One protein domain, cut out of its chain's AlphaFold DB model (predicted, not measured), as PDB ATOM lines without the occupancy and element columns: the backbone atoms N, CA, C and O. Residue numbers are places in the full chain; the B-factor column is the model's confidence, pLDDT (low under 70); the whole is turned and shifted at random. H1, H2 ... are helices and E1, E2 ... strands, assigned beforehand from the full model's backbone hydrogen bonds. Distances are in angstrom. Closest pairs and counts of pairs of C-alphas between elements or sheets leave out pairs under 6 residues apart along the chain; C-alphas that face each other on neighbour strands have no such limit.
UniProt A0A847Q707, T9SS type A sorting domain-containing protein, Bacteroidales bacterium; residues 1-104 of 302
ATOM      1  N   MET A   1     -12.407  35.038 -48.582       60.81
ATOM      2  CA  MET A   1     -13.049  34.430 -47.398       60.81
ATOM      3  C   MET A   1     -13.454  33.011 -47.733       60.81
ATOM      4  O   MET A   1     -13.853  32.770 -48.866       60.81
ATOM      5  N   GLY A   2     -13.338  32.086 -46.789       51.50
ATOM      6  CA  GLY A   2     -13.757  30.702 -46.986       51.50
ATOM      7  C   GLY A   2     -14.153  30.071 -45.664       51.50
ATOM      8  O   GLY A   2     -13.506  30.321 -44.647       51.50
ATOM      9  N   GLU A   3     -15.213  29.272 -45.695       49.81
ATOM     10  CA  GLU A   3     -15.612  28.408 -44.591       49.81
ATOM     11  C   GLU A   3     -15.402  26.963 -45.023       49.81
ATOM     12  O   GLU A   3     -15.883  26.534 -46.074       49.81
ATOM     13  N   SER A   4     -14.649  26.220 -44.223       56.41
ATOM     14  CA  SER A   4     -14.506  24.780 -44.388       56.41
ATOM     15  C   SER A   4     -14.888  24.102 -43.084       56.41
ATOM     16  O   SER A   4     -14.440  24.502 -42.003       56.41
ATOM     17  N   GLU A   5     -15.729  23.076 -43.187       60.03
ATOM     18  CA  GLU A   5     -15.972  22.170 -42.077       60.03
ATOM     19  C   GLU A   5     -14.716  21.324 -41.871       60.03
ATOM     20  O   GLU A   5     -14.374  20.462 -42.685       60.03
ATOM     21  N   LEU A   6     -14.010  21.575 -40.771       65.81
ATOM     22  CA  LEU A   6     -12.892  20.737 -40.383       65.81
ATOM     23  C   LEU A   6     -13.458  19.481 -39.717       65.81
ATOM     24  O   LEU A   6     -13.886  19.511 -38.563       65.81
ATOM     25  N   ILE A   7     -13.462  18.369 -40.449       70.06
ATOM     26  CA  ILE A   7     -13.839  17.065 -39.901       70.06
ATOM     27  C   ILE A   7     -12.592  16.441 -39.279       70.06
ATOM     28  O   ILE A   7     -11.726  15.923 -39.985       70.06
ATOM     29  N   ILE A   8     -12.494  16.484 -37.952       71.62
ATOM     30  CA  ILE A   8     -11.457  15.753 -37.225       71.62
ATOM     31  C   ILE A   8     -11.987  14.338 -36.981       71.62
ATOM     32  O   ILE A   8     -12.895  14.134 -36.176       71.62
ATOM     33  N   SER A   9     -11.418  13.348 -37.667       74.00
ATOM     34  CA  SER A   9     -11.609  11.934 -37.340       74.00
ATOM     35  C   SER A   9     -10.356  11.371 -36.670       74.00
ATOM     36  O   SER A   9      -9.249  11.866 -36.875       74.00
ATOM     37  N   ASP A  10     -10.531  10.342 -35.841       76.06
ATOM     38  CA  ASP A  10      -9.425   9.538 -35.298       76.06
ATOM     39  C   ASP A  10      -8.429  10.306 -34.402       76.06
ATOM     40  O   ASP A  10      -7.226  10.039 -34.398       76.06
ATOM     41  N   PHE A  11      -8.929  11.247 -33.590       78.44
ATOM     42  CA  PHE A  11      -8.100  11.997 -32.644       78.44
ATOM     43  C   PHE A  11      -7.560  11.093 -31.523       78.44
ATOM     44  O   PHE A  11      -8.314  10.482 -30.756       78.44
ATOM     45  N   LEU A  12      -6.232  11.047 -31.400       82.00
ATOM     46  CA  LEU A  12      -5.534  10.366 -30.313       82.00
ATOM     47  C   LEU A  12      -4.948  11.395 -29.344       82.00
ATOM     48  O   LEU A  12      -4.185  12.271 -29.749       82.00
ATOM     49  N   TYR A  13      -5.232  11.244 -28.050       76.44
ATOM     50  CA  TYR A  13      -4.485  11.926 -26.994       76.44
ATOM     51  C   TYR A  13      -3.561  10.911 -26.315       76.44
ATOM     52  O   TYR A  13      -4.011  10.007 -25.603       76.44
ATOM     53  N   ASN A  14      -2.256  11.030 -26.574       85.25
ATOM     54  CA  ASN A  14      -1.262   9.981 -26.320       85.25
ATOM     55  C   ASN A  14      -1.617   8.677 -27.061       85.25
ATOM     56  O   ASN A  14      -1.547   8.629 -28.284       85.25
ATOM     57  N   THR A  15      -1.996   7.621 -26.333       84.75
ATOM     58  CA  THR A  15      -2.397   6.314 -26.888       84.75
ATOM     59  C   THR A  15      -3.903   6.052 -26.790       84.75
ATOM     60  O   THR A  15      -4.336   4.932 -27.054       84.75
ATOM     61  N   TYR A  16      -4.703   7.032 -26.359       80.75
ATOM     62  CA  TYR A  16      -6.146   6.872 -26.170       80.75
ATOM     63  C   TYR A  16      -6.929   7.522 -27.304       80.75
ATOM     64  O   TYR A  16      -6.696   8.686 -27.632       80.75
ATOM     65  N   SER A  17      -7.891   6.782 -27.855       84.44
ATOM     66  CA  SER A  17      -8.875   7.315 -28.794       84.44
ATOM     67  C   SER A  17      -9.884   8.192 -28.064       84.44
ATOM     68  O   SER A  17     -10.490   7.761 -27.081       84.44
ATOM     69  N   ILE A  18     -10.072   9.412 -28.558       81.94
ATOM     70  CA  ILE A  18     -11.099  10.334 -28.074       81.94
ATOM     71  C   ILE A  18     -12.293  10.244 -29.018       81.94
ATOM     72  O   ILE A  18     -12.155  10.426 -30.223       81.94
ATOM     73  N   THR A  19     -13.467   9.938 -28.471       78.56
ATOM     74  CA  THR A  19     -14.711   9.786 -29.244       78.56
ATOM     75  C   THR A  19     -15.621  11.007 -29.165       78.56
ATOM     76  O   THR A  19     -16.531  11.138 -29.974       78.56
ATOM     77  N   ASP A  20     -15.395  11.884 -28.185       79.06
ATOM     78  CA  ASP A  20     -16.140  13.131 -28.007       79.06
ATOM     79  C   ASP A  20     -15.408  14.265 -28.734       79.06
ATOM     80  O   ASP A  20     -14.663  15.045 -28.142       79.06
ATOM     81  N   ILE A  21     -15.526  14.254 -30.061       74.69
ATOM     82  CA  ILE A  21     -14.910  15.241 -30.945       74.69
ATOM     83  C   ILE A  21     -15.999  16.216 -31.385       74.69
ATOM     84  O   ILE A  21     -17.000  15.815 -31.978       74.69
ATOM     85  N   GLN A  22     -15.788  17.503 -31.116       76.50
ATOM     86  CA  GLN A  22     -16.601  18.568 -31.692       76.50
ATOM     87  C   GLN A  22     -15.880  19.131 -32.909       76.50
ATOM     88  O   GLN A  22     -14.811  19.729 -32.787       76.50
ATOM     89  N   ASN A  23     -16.469  18.921 -34.084       73.56
ATOM     90  CA  ASN A  23     -16.016  19.577 -35.301       73.56
ATOM     91  C   ASN A  23     -16.395  21.057 -35.241       73.56
ATOM     92  O   ASN A  23     -17.476  21.414 -34.767       73.56
ATOM     93  N   GLY A  24     -15.491  21.907 -35.713       70.38
ATOM     94  CA  GLY A  24     -15.701  23.343 -35.813       70.38
ATOM     95  C   GLY A  24     -15.531  23.820 -37.247       70.38
ATOM     96  O   GLY A  24     -14.974  23.119 -38.096       70.38
ATOM     97  N   THR A  25     -15.986  25.040 -37.502       63.59
ATOM     98  CA  THR A  25     -15.716  25.737 -38.757       63.59
ATOM     99  C   THR A  25     -14.392  26.474 -38.632       63.59
ATOM    100  O   THR A  25     -14.173  27.206 -37.665       63.59
ATOM    101  N   VAL A  26     -13.511  26.299 -39.614       65.94
ATOM    102  CA  VAL A  26     -12.383  27.213 -39.802       65.94
ATOM    103  C   VAL A  26     -12.821  28.251 -40.822       65.94
ATOM    104  O   VAL A  26     -13.117  27.913 -41.970       65.94
ATOM    105  N   THR A  27     -12.859  29.510 -40.391       56.84
ATOM    106  CA  THR A  27     -13.134  30.654 -41.260       56.84
ATOM    107  C   THR A  27     -11.832  31.401 -41.501       56.84
ATOM    108  O   THR A  27     -11.220  31.907 -40.561       56.84
ATOM    109  N   ILE A  28     -11.407  31.492 -42.760       66.25
ATOM    110  CA  ILE A  28     -10.336  32.413 -43.154       66.25
ATOM    111  C   ILE A  28     -11.008  33.731 -43.528       66.25
ATOM    112  O   ILE A  28     -11.644  33.843 -44.584       66.25
ATOM    113  N   ILE A  29     -10.893  34.715 -42.638       67.31
ATOM    114  CA  ILE A  29     -11.341  36.084 -42.887       67.31
ATOM    115  C   ILE A  29     -10.148  36.825 -43.482       67.31
ATOM    116  O   ILE A  29      -9.183  37.110 -42.780       67.31
ATOM    117  N   GLY A  30     -10.200  37.081 -44.788       77.56
ATOM    118  CA  GLY A  30      -9.272  38.016 -45.412       77.56
ATOM    119  C   GLY A  30      -9.689  39.437 -45.050       77.56
ATOM    120  O   GLY A  30     -10.887  39.725 -44.969       77.56
ATOM    121  N   LYS A  31      -8.714  40.303 -44.800       92.38
ATOM    122  CA  LYS A  31      -8.956  41.710 -44.507       92.38
ATOM    123  C   LYS A  31      -9.298  42.433 -45.808       92.38
ATOM    124  O   LYS A  31      -8.556  42.326 -46.778       92.38
ATOM    125  N   TYR A  32     -10.429  43.136 -45.845       95.94
ATOM    126  CA  TYR A  32     -10.788  43.945 -47.010       95.94
ATOM    127  C   TYR A  32      -9.674  44.950 -47.322       95.94
ATOM    128  O   TYR A  32      -9.071  45.522 -46.412       95.94
ATOM    129  N   GLY A  33      -9.378  45.119 -48.606       96.69
ATOM    130  CA  GLY A  33      -8.336  46.000 -49.117       96.69
ATOM    131  C   GLY A  33      -6.894  45.514 -48.956       96.69
ATOM    132  O   GLY A  33      -6.012  46.193 -49.463       96.69
ATOM    133  N   ASP A  34      -6.634  44.390 -48.283       96.94
ATOM    134  CA  ASP A  34      -5.293  43.793 -48.139       96.94
ATOM    135  C   ASP A  34      -5.079  42.752 -49.244       96.94
ATOM    136  O   ASP A  34      -5.308  41.554 -49.067       96.94
ATOM    137  N   ILE A  35      -4.750  43.231 -50.441       96.06
ATOM    138  CA  ILE A  35      -4.722  42.404 -51.647       96.06
ATOM    139  C   ILE A  35      -3.499  41.507 -51.666       96.06
ATOM    140  O   ILE A  35      -3.610  40.413 -52.211       96.06
ATOM    141  N   ASP A  36      -2.356  41.903 -51.110       94.69
ATOM    142  CA  ASP A  36      -1.165  41.045 -51.064       94.69
ATOM    143  C   ASP A  36      -1.132  40.079 -49.859       94.69
ATOM    144  O   ASP A  36      -0.291  39.175 -49.834       94.69
ATOM    145  N   ALA A  37      -2.110  40.186 -48.950       92.75
ATOM    146  CA  ALA A  37      -2.294  39.361 -47.755       92.75
ATOM    147  C   ALA A  37      -1.130  39.464 -46.758       92.75
ATOM    148  O   ALA A  37      -0.676  38.453 -46.204       92.75
ATOM    149  N   ASN A  38      -0.637  40.684 -46.534       93.31
ATOM    150  CA  ASN A  38       0.447  40.983 -45.597       93.31
ATOM    151  C   ASN A  38      -0.033  41.557 -44.241       93.31
ATOM    152  O   ASN A  38       0.805  41.939 -43.418       93.31
ATOM    153  N   ASP A  39      -1.350  41.587 -44.002       92.12
ATOM    154  CA  ASP A  39      -2.081  42.164 -42.861       92.12
ATOM    155  C   ASP A  39      -2.177  43.708 -42.840       92.12
ATOM    156  O   ASP A  39      -2.824  44.294 -41.949       92.12
ATOM    157  N   TYR A  40      -1.610  44.406 -43.825       94.62
ATOM    158  CA  TYR A  40      -1.643  45.864 -43.957       94.62
ATOM    159  C   TYR A  40      -2.431  46.289 -45.197       94.62
ATOM    160  O   TYR A  40      -2.306  45.713 -46.259       94.62
ATOM    161  N   VAL A  41      -3.231  47.348 -45.056       97.19
ATOM    162  CA  VAL A  41      -3.943  47.966 -46.185       97.19
ATOM    163  C   VAL A  41      -3.185  49.229 -46.558       97.19
ATOM    164  O   VAL A  41      -3.182  50.195 -45.784       97.19
ATOM    165  N   GLN A  42      -2.499  49.209 -47.694       97.00
ATOM    166  CA  GLN A  42      -1.563  50.249 -48.111       97.00
ATOM    167  C   GLN A  42      -1.832  50.728 -49.543       97.00
ATOM    168  O   GLN A  42      -2.585  50.140 -50.314       97.00
ATOM    169  N   ALA A  43      -1.152  51.805 -49.944       97.06
ATOM    170  CA  ALA A  43      -1.174  52.276 -51.330       97.06
ATOM    171  C   ALA A  43      -0.681  51.218 -52.342       97.06
ATOM    172  O   ALA A  43      -1.023  51.293 -53.520       97.06
ATOM    173  N   TYR A  44       0.109  50.233 -51.895       97.88
ATOM    174  CA  TYR A  44       0.512  49.109 -52.738       97.88
ATOM    175  C   TYR A  44      -0.687  48.237 -53.123       97.88
ATOM    176  O   TYR A  44      -0.856  47.950 -54.304       97.88
ATOM    177  N   ASP A  45      -1.582  47.923 -52.185       98.50
ATOM    178  CA  ASP A  45      -2.818  47.188 -52.470       98.50
ATOM    179  C   ASP A  45      -3.721  47.943 -53.443       98.50
ATOM    180  O   ASP A  45      -4.253  47.358 -54.386       98.50
ATOM    181  N   ALA A  46      -3.823  49.267 -53.288       98.50
ATOM    182  CA  ALA A  46      -4.537  50.111 -54.243       98.50
ATOM    183  C   ALA A  46      -3.935  50.000 -55.655       98.50
ATOM    184  O   ALA A  46      -4.668  49.906 -56.638       98.50
ATOM    185  N   ALA A  47      -2.605  49.955 -55.775       98.38
ATOM    186  CA  ALA A  47      -1.941  49.759 -57.061       98.38
ATOM    187  C   ALA A  47      -2.180  48.351 -57.640       98.38
ATOM    188  O   ALA A  47      -2.276  48.211 -58.861       98.38
ATOM    189  N   LEU A  48      -2.285  47.309 -56.808       98.44
ATOM    190  CA  LEU A  48      -2.642  45.954 -57.253       98.44
ATOM    191  C   LEU A  48      -4.087  45.901 -57.767       98.44
ATOM    192  O   LEU A  48      -4.314  45.392 -58.865       98.44
ATOM    193  N   ALA A  49      -5.039  46.492 -57.035       98.44
ATOM    194  CA  ALA A  49      -6.429  46.642 -57.474       98.44
ATOM    195  C   ALA A  49      -6.518  47.389 -58.811       98.44
ATOM    196  O   ALA A  49      -7.198  46.949 -59.739       98.44
ATOM    197  N   LEU A  50      -5.787  48.501 -58.941       98.62
ATOM    198  CA  LEU A  50      -5.805  49.320 -60.148       98.62
ATOM    199  C   LEU A  50      -5.243  48.565 -61.362       98.62
ATOM    200  O   LEU A  50      -5.843  48.607 -62.434       98.62
ATOM    201  N   GLN A  51      -4.139  47.830 -61.195       98.50
ATOM    202  CA  GLN A  51      -3.579  46.969 -62.244       98.50
ATOM    203  C   GLN A  51      -4.552  45.865 -62.667       98.50
ATOM    204  O   GLN A  51      -4.776  45.678 -63.865       98.50
ATOM    205  N   TYR A  52      -5.171  45.183 -61.700       98.06
ATOM    206  CA  TYR A  52      -6.200  44.179 -61.969       98.06
ATOM    207  C   TYR A  52      -7.364  44.778 -62.774       98.06
ATOM    208  O   TYR A  52      -7.771  44.209 -63.785       98.06
ATOM    209  N   SER A  53      -7.836  45.975 -62.404       97.81
ATOM    210  CA  SER A  53      -9.001  46.622 -63.032       97.81
ATOM    211  C   SER A  53      -8.833  46.938 -64.527       97.81
ATOM    212  O   SER A  53      -9.822  47.105 -65.244       97.81
ATOM    213  N   VAL A  54      -7.592  47.017 -65.020       97.25
ATOM    214  CA  VAL A  54      -7.280  47.210 -66.450       97.25
ATOM    215  C   VAL A  54      -6.888  45.908 -67.160       97.25
ATOM    216  O   VAL A  54      -6.541  45.929 -68.345       97.25
ATOM    217  N   GLY A  55      -6.950  44.772 -66.462       95.75
ATOM    218  CA  GLY A  55      -6.662  43.437 -66.986       95.75
ATOM    219  C   GLY A  55      -5.184  43.045 -66.981       95.75
ATOM    220  O   GLY A  55      -4.795  42.175 -67.759       95.75
ATOM    221  N   LEU A  56      -4.344  43.691 -66.165       96.25
ATOM    222  CA  LEU A  56      -2.987  43.201 -65.906       96.25
ATOM    223  C   LEU A  56      -3.017  42.132 -64.815       96.25
ATOM    224  O   LEU A  56      -3.876  42.168 -63.942       96.25
ATOM    225  N   ASP A  57      -2.046  41.220 -64.846       95.88
ATOM    226  CA  ASP A  57      -1.790  40.272 -63.761       95.88
ATOM    227  C   ASP A  57      -0.712  40.848 -62.831       95.88
ATOM    228  O   ASP A  57       0.474  40.805 -63.177       95.88
ATOM    229  N   PRO A  58      -1.081  41.444 -61.681       94.44
ATOM    230  CA  PRO A  58      -0.109  42.111 -60.826       94.44
ATOM    231  C   PRO A  58       0.571  41.149 -59.833       94.44
ATOM    232  O   PRO A  58       1.541  41.539 -59.188       94.44
ATOM    233  N   LEU A  59       0.094  39.901 -59.704       93.75
ATOM    234  CA  LEU A  59       0.631  38.889 -58.784       93.75
ATOM    235  C   LEU A  59       0.930  37.547 -59.492       93.75
ATOM    236  O   LEU A  59       0.620  36.489 -58.943       93.75
ATOM    237  N   PRO A  60       1.632  37.530 -60.641       94.19
ATOM    238  CA  PRO A  60       1.722  36.349 -61.511       94.19
ATOM    239  C   PRO A  60       2.445  35.144 -60.886       94.19
ATOM    240  O   PRO A  60       2.341  34.023 -61.379       94.19
ATOM    241  N   LEU A  61       3.225  35.363 -59.821       92.94
ATOM    242  CA  LEU A  61       3.939  34.303 -59.097       92.94
ATOM    243  C   LEU A  61       3.185  33.802 -57.862       92.94
ATOM    244  O   LEU A  61       3.456  32.696 -57.399       92.94
ATOM    245  N   THR A  62       2.291  34.626 -57.317       90.44
ATOM    246  CA  THR A  62       1.584  34.349 -56.062       90.44
ATOM    247  C   THR A  62       0.174  33.844 -56.339       90.44
ATOM    248  O   THR A  62      -0.251  32.870 -55.728       90.44
ATOM    249  N   ASP A  63      -0.536  34.500 -57.254       87.50
ATOM    250  CA  ASP A  63      -1.920  34.216 -57.627       87.50
ATOM    251  C   ASP A  63      -2.155  34.775 -59.041       87.50
ATOM    252  O   ASP A  63      -2.508  35.947 -59.187       87.50
ATOM    253  N   PRO A  64      -1.823  34.001 -60.089       91.62
ATOM    254  CA  PRO A  64      -1.939  34.455 -61.470       91.62
ATOM    255  C   PRO A  64      -3.402  34.605 -61.893       91.62
ATOM    256  O   PRO A  64      -4.289  33.948 -61.351       91.62
ATOM    257  N   LEU A  65      -3.667  35.421 -62.914       90.94
ATOM    258  CA  LEU A  65      -5.033  35.590 -63.415       90.94
ATOM    259  C   LEU A  65      -5.608  34.303 -64.059       90.94
ATOM    260  O   LEU A  65      -4.908  33.633 -64.825       90.94
ATOM    261  N   PRO A  66      -6.908  33.996 -63.855       90.56
ATOM    262  CA  PRO A  66      -7.838  34.695 -62.967       90.56
ATOM    263  C   PRO A  66      -7.529  34.401 -61.494       90.56
ATOM    264  O   PRO A  66      -7.305  33.248 -61.132       90.56
ATOM    265  N   TRP A  67      -7.570  35.445 -60.661       91.50
ATOM    266  CA  TRP A  67      -7.327  35.329 -59.225       91.50
ATOM    267  C   TRP A  67      -8.256  34.333 -58.541       91.50
ATOM    268  O   TRP A  67      -9.422  34.169 -58.919       91.50
ATOM    269  N   GLU A  68      -7.770  33.737 -57.454       89.31
ATOM    270  CA  GLU A  68      -8.640  33.008 -56.545       89.31
ATOM    271  C   GLU A  68      -9.748  33.919 -55.990       89.31
ATOM    272  O   GLU A  68      -9.529  35.073 -55.607       89.31
ATOM    273  N   ASN A  69     -10.961  33.366 -55.874       88.62
ATOM    274  CA  ASN A  69     -12.159  34.118 -55.480       88.62
ATOM    275  C   ASN A  69     -11.987  34.933 -54.191       88.62
ATOM    276  O   ASN A  69     -12.626  35.967 -54.023       88.62
ATOM    277  N   TRP A  70     -11.161  34.475 -53.247       89.31
ATOM    278  CA  TRP A  70     -10.976  35.198 -51.995       89.31
ATOM    279  C   TRP A  70     -10.286  36.548 -52.189       89.31
ATOM    280  O   TRP A  70     -10.628  37.466 -51.446       89.31
ATOM    281  N   ARG A  71      -9.366  36.672 -53.157       93.81
ATOM    282  CA  ARG A  71      -8.652  37.922 -53.438       93.81
ATOM    283  C   ARG A  71      -9.568  38.918 -54.130       93.81
ATOM    284  O   ARG A  71      -9.600  40.083 -53.750       93.81
ATOM    285  N   VAL A  72     -10.401  38.418 -55.045       93.81
ATOM    286  CA  VAL A  72     -11.482  39.199 -55.663       93.81
ATOM    287  C   VAL A  72     -12.427  39.753 -54.590       93.81
ATOM    288  O   VAL A  72     -12.726  40.941 -54.581       93.81
ATOM    289  N   ILE A  73     -12.838  38.918 -53.627       92.25
ATOM    290  CA  ILE A  73     -13.734  39.330 -52.533       92.25
ATOM    291  C   ILE A  73     -13.125  40.441 -51.677       92.25
ATOM    292  O   ILE A  73     -13.833  41.383 -51.340       92.25
ATOM    293  N   ILE A  74     -11.858  40.329 -51.273       95.00
ATOM    294  CA  ILE A  74     -11.261  41.343 -50.392       95.00
ATOM    295  C   ILE A  74     -10.850  42.608 -51.142       95.00
ATOM    296  O   ILE A  74     -10.819  43.670 -50.529       95.00
ATOM    297  N   GLY A  75     -10.535  42.507 -52.435       96.56
ATOM    298  CA  GLY A  75     -10.212  43.660 -53.268       96.56
ATOM    299  C   GLY A  75     -11.445  44.444 -53.711       96.56
ATOM    300  O   GLY A  75     -11.322  45.641 -53.937       96.56
ATOM    301  N   ASN A  76     -12.623  43.811 -53.796       96.56
ATOM    302  CA  ASN A  76     -13.895  44.492 -54.042       96.56
ATOM    303  C   ASN A  76     -14.425  45.067 -52.720       96.56
ATOM    304  O   ASN A  76     -15.201  44.441 -51.990       96.56
ATOM    305  N   VAL A  77     -13.926  46.249 -52.381       95.62
ATOM    306  CA  VAL A  77     -14.172  46.907 -51.097       95.62
ATOM    307  C   VAL A  77     -15.433  47.765 -51.112       95.62
ATOM    308  O   VAL A  77     -15.958  48.115 -50.050       95.62
ATOM    309  N   ASP A  78     -15.957  48.106 -52.286       94.31
ATOM    310  CA  ASP A  78     -17.223  48.825 -52.394       94.31
ATOM    311  C   ASP A  78     -18.457  47.909 -52.486       94.31
ATOM    312  O   ASP A  78     -19.574  48.357 -52.201       94.31
ATOM    313  N   GLY A  79     -18.247  46.627 -52.796       92.31
ATOM    314  CA  GLY A  79     -19.273  45.596 -52.915       92.31
ATOM    315  C   GLY A  79     -20.054  45.626 -54.234       92.31
ATOM    316  O   GLY A  79     -21.130  45.025 -54.307       92.31
ATOM    317  N   VAL A  80     -19.572  46.326 -55.262       91.19
ATOM    318  CA  VAL A  80     -20.249  46.532 -56.548       91.19
ATOM    319  C   VAL A  80     -19.445  45.894 -57.677       91.19
ATOM    320  O   VAL A  80     -18.296  46.223 -57.912       91.19
ATOM    321  N   GLY A  81     -20.072  44.993 -58.439       91.94
ATOM    322  CA  GLY A  81     -19.450  44.424 -59.640       91.94
ATOM    323  C   GLY A  81     -18.172  43.622 -59.358       91.94
ATOM    324  O   GLY A  81     -18.179  42.720 -58.522       91.94
ATOM    325  N   ASP A  82     -17.114  43.919 -60.109       95.19
ATOM    326  CA  ASP A  82     -15.760  43.363 -59.951       95.19
ATOM    327  C   ASP A  82     -14.815  44.463 -59.429       95.19
ATOM    328  O   ASP A  82     -15.244  45.601 -59.280       95.19
ATOM    329  N   ILE A  83     -13.542  44.160 -59.172       97.75
ATOM    330  CA  ILE A  83     -12.559  45.146 -58.702       97.75
ATOM    331  C   ILE A  83     -12.310  46.213 -59.774       97.75
ATOM    332  O   ILE A  83     -11.821  45.931 -60.873       97.75
ATOM    333  N   THR A  84     -12.579  47.464 -59.417       98.31
ATOM    334  CA  THR A  84     -12.428  48.642 -60.274       98.31
ATOM    335  C   THR A  84     -11.402  49.636 -59.722       98.31
ATOM    336  O   THR A  84     -10.844  49.491 -58.632       98.31
ATOM    337  N   ALA A  85     -11.166  50.715 -60.464       98.56
ATOM    338  CA  ALA A  85     -10.409  51.858 -59.976       98.56
ATOM    339  C   ALA A  85     -11.096  52.555 -58.783       98.56
ATOM    340  O   ALA A  85     -10.420  53.231 -58.006       98.56
ATOM    341  N   ASN A  86     -12.412  52.386 -58.603       98.00
ATOM    342  CA  ASN A  86     -13.117  52.895 -57.429       98.00
ATOM    343  C   ASN A  86     -12.718  52.131 -56.163       98.00
ATOM    344  O   ASN A  86     -12.406  52.761 -55.153       98.00
ATOM    345  N   ASP A  87     -12.606  50.805 -56.236       98.44
ATOM    346  CA  ASP A  87     -12.069  49.992 -55.143       98.44
ATOM    347  C   ASP A  87     -10.640  50.399 -54.795       98.44
ATOM    348  O   ASP A  87     -10.326  50.665 -53.633       98.44
ATOM    349  N   ALA A  88      -9.789  50.559 -55.814       98.69
ATOM    350  CA  ALA A  88      -8.429  51.058 -55.634       98.69
ATOM    351  C   ALA A  88      -8.407  52.425 -54.924       98.69
ATOM    352  O   ALA A  88      -7.591  52.648 -54.029       98.69
ATOM    353  N   SER A  89      -9.323  53.332 -55.281       98.31
ATOM    354  CA  SER A  89      -9.444  54.646 -54.640       98.31
ATOM    355  C   SER A  89      -9.824  54.537 -53.162       98.31
ATOM    356  O   SER A  89      -9.260  55.245 -52.330       98.31
ATOM    357  N   LEU A  90     -10.730  53.625 -52.805       97.75
ATOM    358  CA  LEU A  90     -11.160  53.414 -51.425       97.75
ATOM    359  C   LEU A  90     -10.038  52.792 -50.597       97.75
ATOM    360  O   LEU A  90      -9.805  53.221 -49.468       97.75
ATOM    361  N   ILE A  91      -9.302  51.828 -51.158       98.50
ATOM    362  CA  ILE A  91      -8.112  51.241 -50.522       98.50
ATOM    363  C   ILE A  91      -7.068  52.331 -50.262       98.50
ATOM    364  O   ILE A  91      -6.511  52.416 -49.164       98.50
ATOM    365  N   LEU A  92      -6.855  53.223 -51.230       98.25
ATOM    366  CA  LEU A  92      -5.945  54.353 -51.085       98.25
ATOM    367  C   LEU A  92      -6.421  55.344 -50.009       98.25
ATOM    368  O   LEU A  92      -5.626  55.768 -49.170       98.25
ATOM    369  N   GLN A  93      -7.717  55.669 -49.975       97.62
ATOM    370  CA  GLN A  93      -8.326  56.506 -48.934       97.62
ATOM    371  C   GLN A  93      -8.188  55.878 -47.543       97.62
ATOM    372  O   GLN A  93      -7.873  56.579 -46.578       97.62
ATOM    373  N   HIS A  94      -8.376  54.562 -47.432       96.81
ATOM    374  CA  HIS A  94      -8.195  53.823 -46.187       96.81
ATOM    375  C   HIS A  94      -6.728  53.854 -45.739       96.81
ATOM    376  O   HIS A  94      -6.430  54.189 -44.592       96.81
ATOM    377  N   SER A  95      -5.789  53.605 -46.658       97.00
ATOM    378  CA  SER A  95      -4.348  53.735 -46.397       97.00
ATOM    379  C   SER A  95      -3.963  55.150 -45.948       97.00
ATOM    380  O   SER A  95      -3.030  55.304 -45.159       97.00
ATOM    381  N   ALA A  96      -4.662  56.178 -46.432       96.06
ATOM    382  CA  ALA A  96      -4.478  57.574 -46.043       96.06
ATOM    383  C   ALA A  96      -5.258  57.972 -44.771       96.06
ATOM    384  O   ALA A  96      -5.210  59.134 -44.371       96.06
ATOM    385  N   SER A  97      -5.960  57.033 -44.122       94.88
ATOM    386  CA  SER A  97      -6.828  57.272 -42.954       94.88
ATOM    387  C   SER A  97      -7.958  58.288 -43.193       94.88
ATOM    388  O   SER A  97      -8.459  58.889 -42.244       94.88
ATOM    389  N   ILE A  98      -8.367  58.482 -44.451       94.75
ATOM    390  CA  ILE A  98      -9.527  59.306 -44.831       94.75
ATOM    391  C   ILE A  98     -10.817  58.568 -44.467       94.75
ATOM    392  O   ILE A  98     -11.740  59.155 -43.903       94.75
ATOM    393  N   ILE A  99     -10.846  57.263 -44.738       93.12
ATOM    394  CA  ILE A  99     -11.886  56.341 -44.282       93.12
ATOM    395  C   ILE A  99     -11.273  55.307 -43.340       93.12
ATOM    396  O   ILE A  99     -10.107  54.945 -43.472       93.12
ATOM    397  N   SER A 100     -12.063  54.822 -42.385       91.56
ATOM    398  CA  SER A 100     -11.642  53.790 -41.425       91.56
ATOM    399  C   SER A 100     -12.283  52.423 -41.663       91.56
ATOM    400  O   SER A 100     -11.935  51.464 -40.987       91.56
ATOM    401  N   THR A 101     -13.282  52.362 -42.543       92.38
ATOM    402  CA  THR A 101     -14.075  51.167 -42.862       92.38
ATOM    403  C   THR A 101     -14.536  51.265 -44.303       92.38
ATOM    404  O   THR A 101     -14.926  52.355 -44.739       92.38
ATOM    405  N   PHE A 102     -14.549  50.149 -45.017       94.56
ATOM    406  CA  PHE A 102     -15.005  50.107 -46.399       94.56
ATOM    407  C   PHE A 102     -16.537  50.074 -46.517       94.56
ATOM    408  O   PHE A 102     -17.222  49.638 -45.586       94.56
ATOM    409  N   PRO A 103     -17.112  50.502 -47.659       92.56
ATOM    410  CA  PRO A 103     -18.552  50.401 -47.897       92.56
ATOM    411  C   PRO A 103     -19.105  48.978 -47.731       92.56
ATOM    412  O   PRO A 103     -20.150  48.808 -47.099       92.56
ATOM    413  N   VAL A 104     -18.382  47.954 -48.204       91.94
ATOM    414  CA  VAL A 104     -18.783  46.540 -48.074       91.94
ATOM    415  C   VAL A 104     -18.913  46.080 -46.614       91.94
ATOM    416  O   VAL A 104     -19.683  45.173 -46.307       91.94
TER     417      VAL A 104
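AT A GLANCE: This is residues 1 to 104 of the 302 residues of the protein "T9SS type A sorting domain-containing protein" of Bacteroidales bacterium (UniProt A0A847Q707). With little regular structure, this is a long two-stranded arm, E1 and E2, on a small head of loops and helices, where H1 and H3 lie side by side with H2 near both. The arm's tip, residues 12 to 17, sticks out. The 104 printed residues hold E1, E2, H1, H2, H3 in that order, class mixed, 39 residues in named elements. The whole is loose, radius of gyration of the C-alphas 18.3 A, spanning 56 by 29 by 23 A.

HOW THE PARTS SIT: E1, residues 2 to 6, and E2, residues 24 to 28, form an antiparallel hairpin; N 4 and O 26 are within hydrogen-bond range, 3.2 A. H1, residues 43 to 53, touches H3, residues 85 to 95, opposite ways at a shallow tilt of 9 degrees; the closest C-alphas, Ala 46 and Ala 88, are 4.2 A apart. H2, residues 69 to 75, is close to but not clearly touching H1, closest C-alphas Gly 75 and Ala 49, 6.4 A. In H1, H2 and H3 every O i to N i+4 pair is within hydrogen-bond range.

IN THESE COORDINATES: E1 begins at C-alpha 2 (-13.757, 30.702, -46.986); H3 ends at C-alpha 95 (-4.348, 53.735, -46.397). H1 measures 15.2 A, H3 15.0 A, first to last C-alpha.

THE WHOLE: The printed part has no cut. Links E1 to E2, E2 to H1 and H1 to H2 are long. Residues 1 to 6 and 25 to 29 have pLDDT under 70.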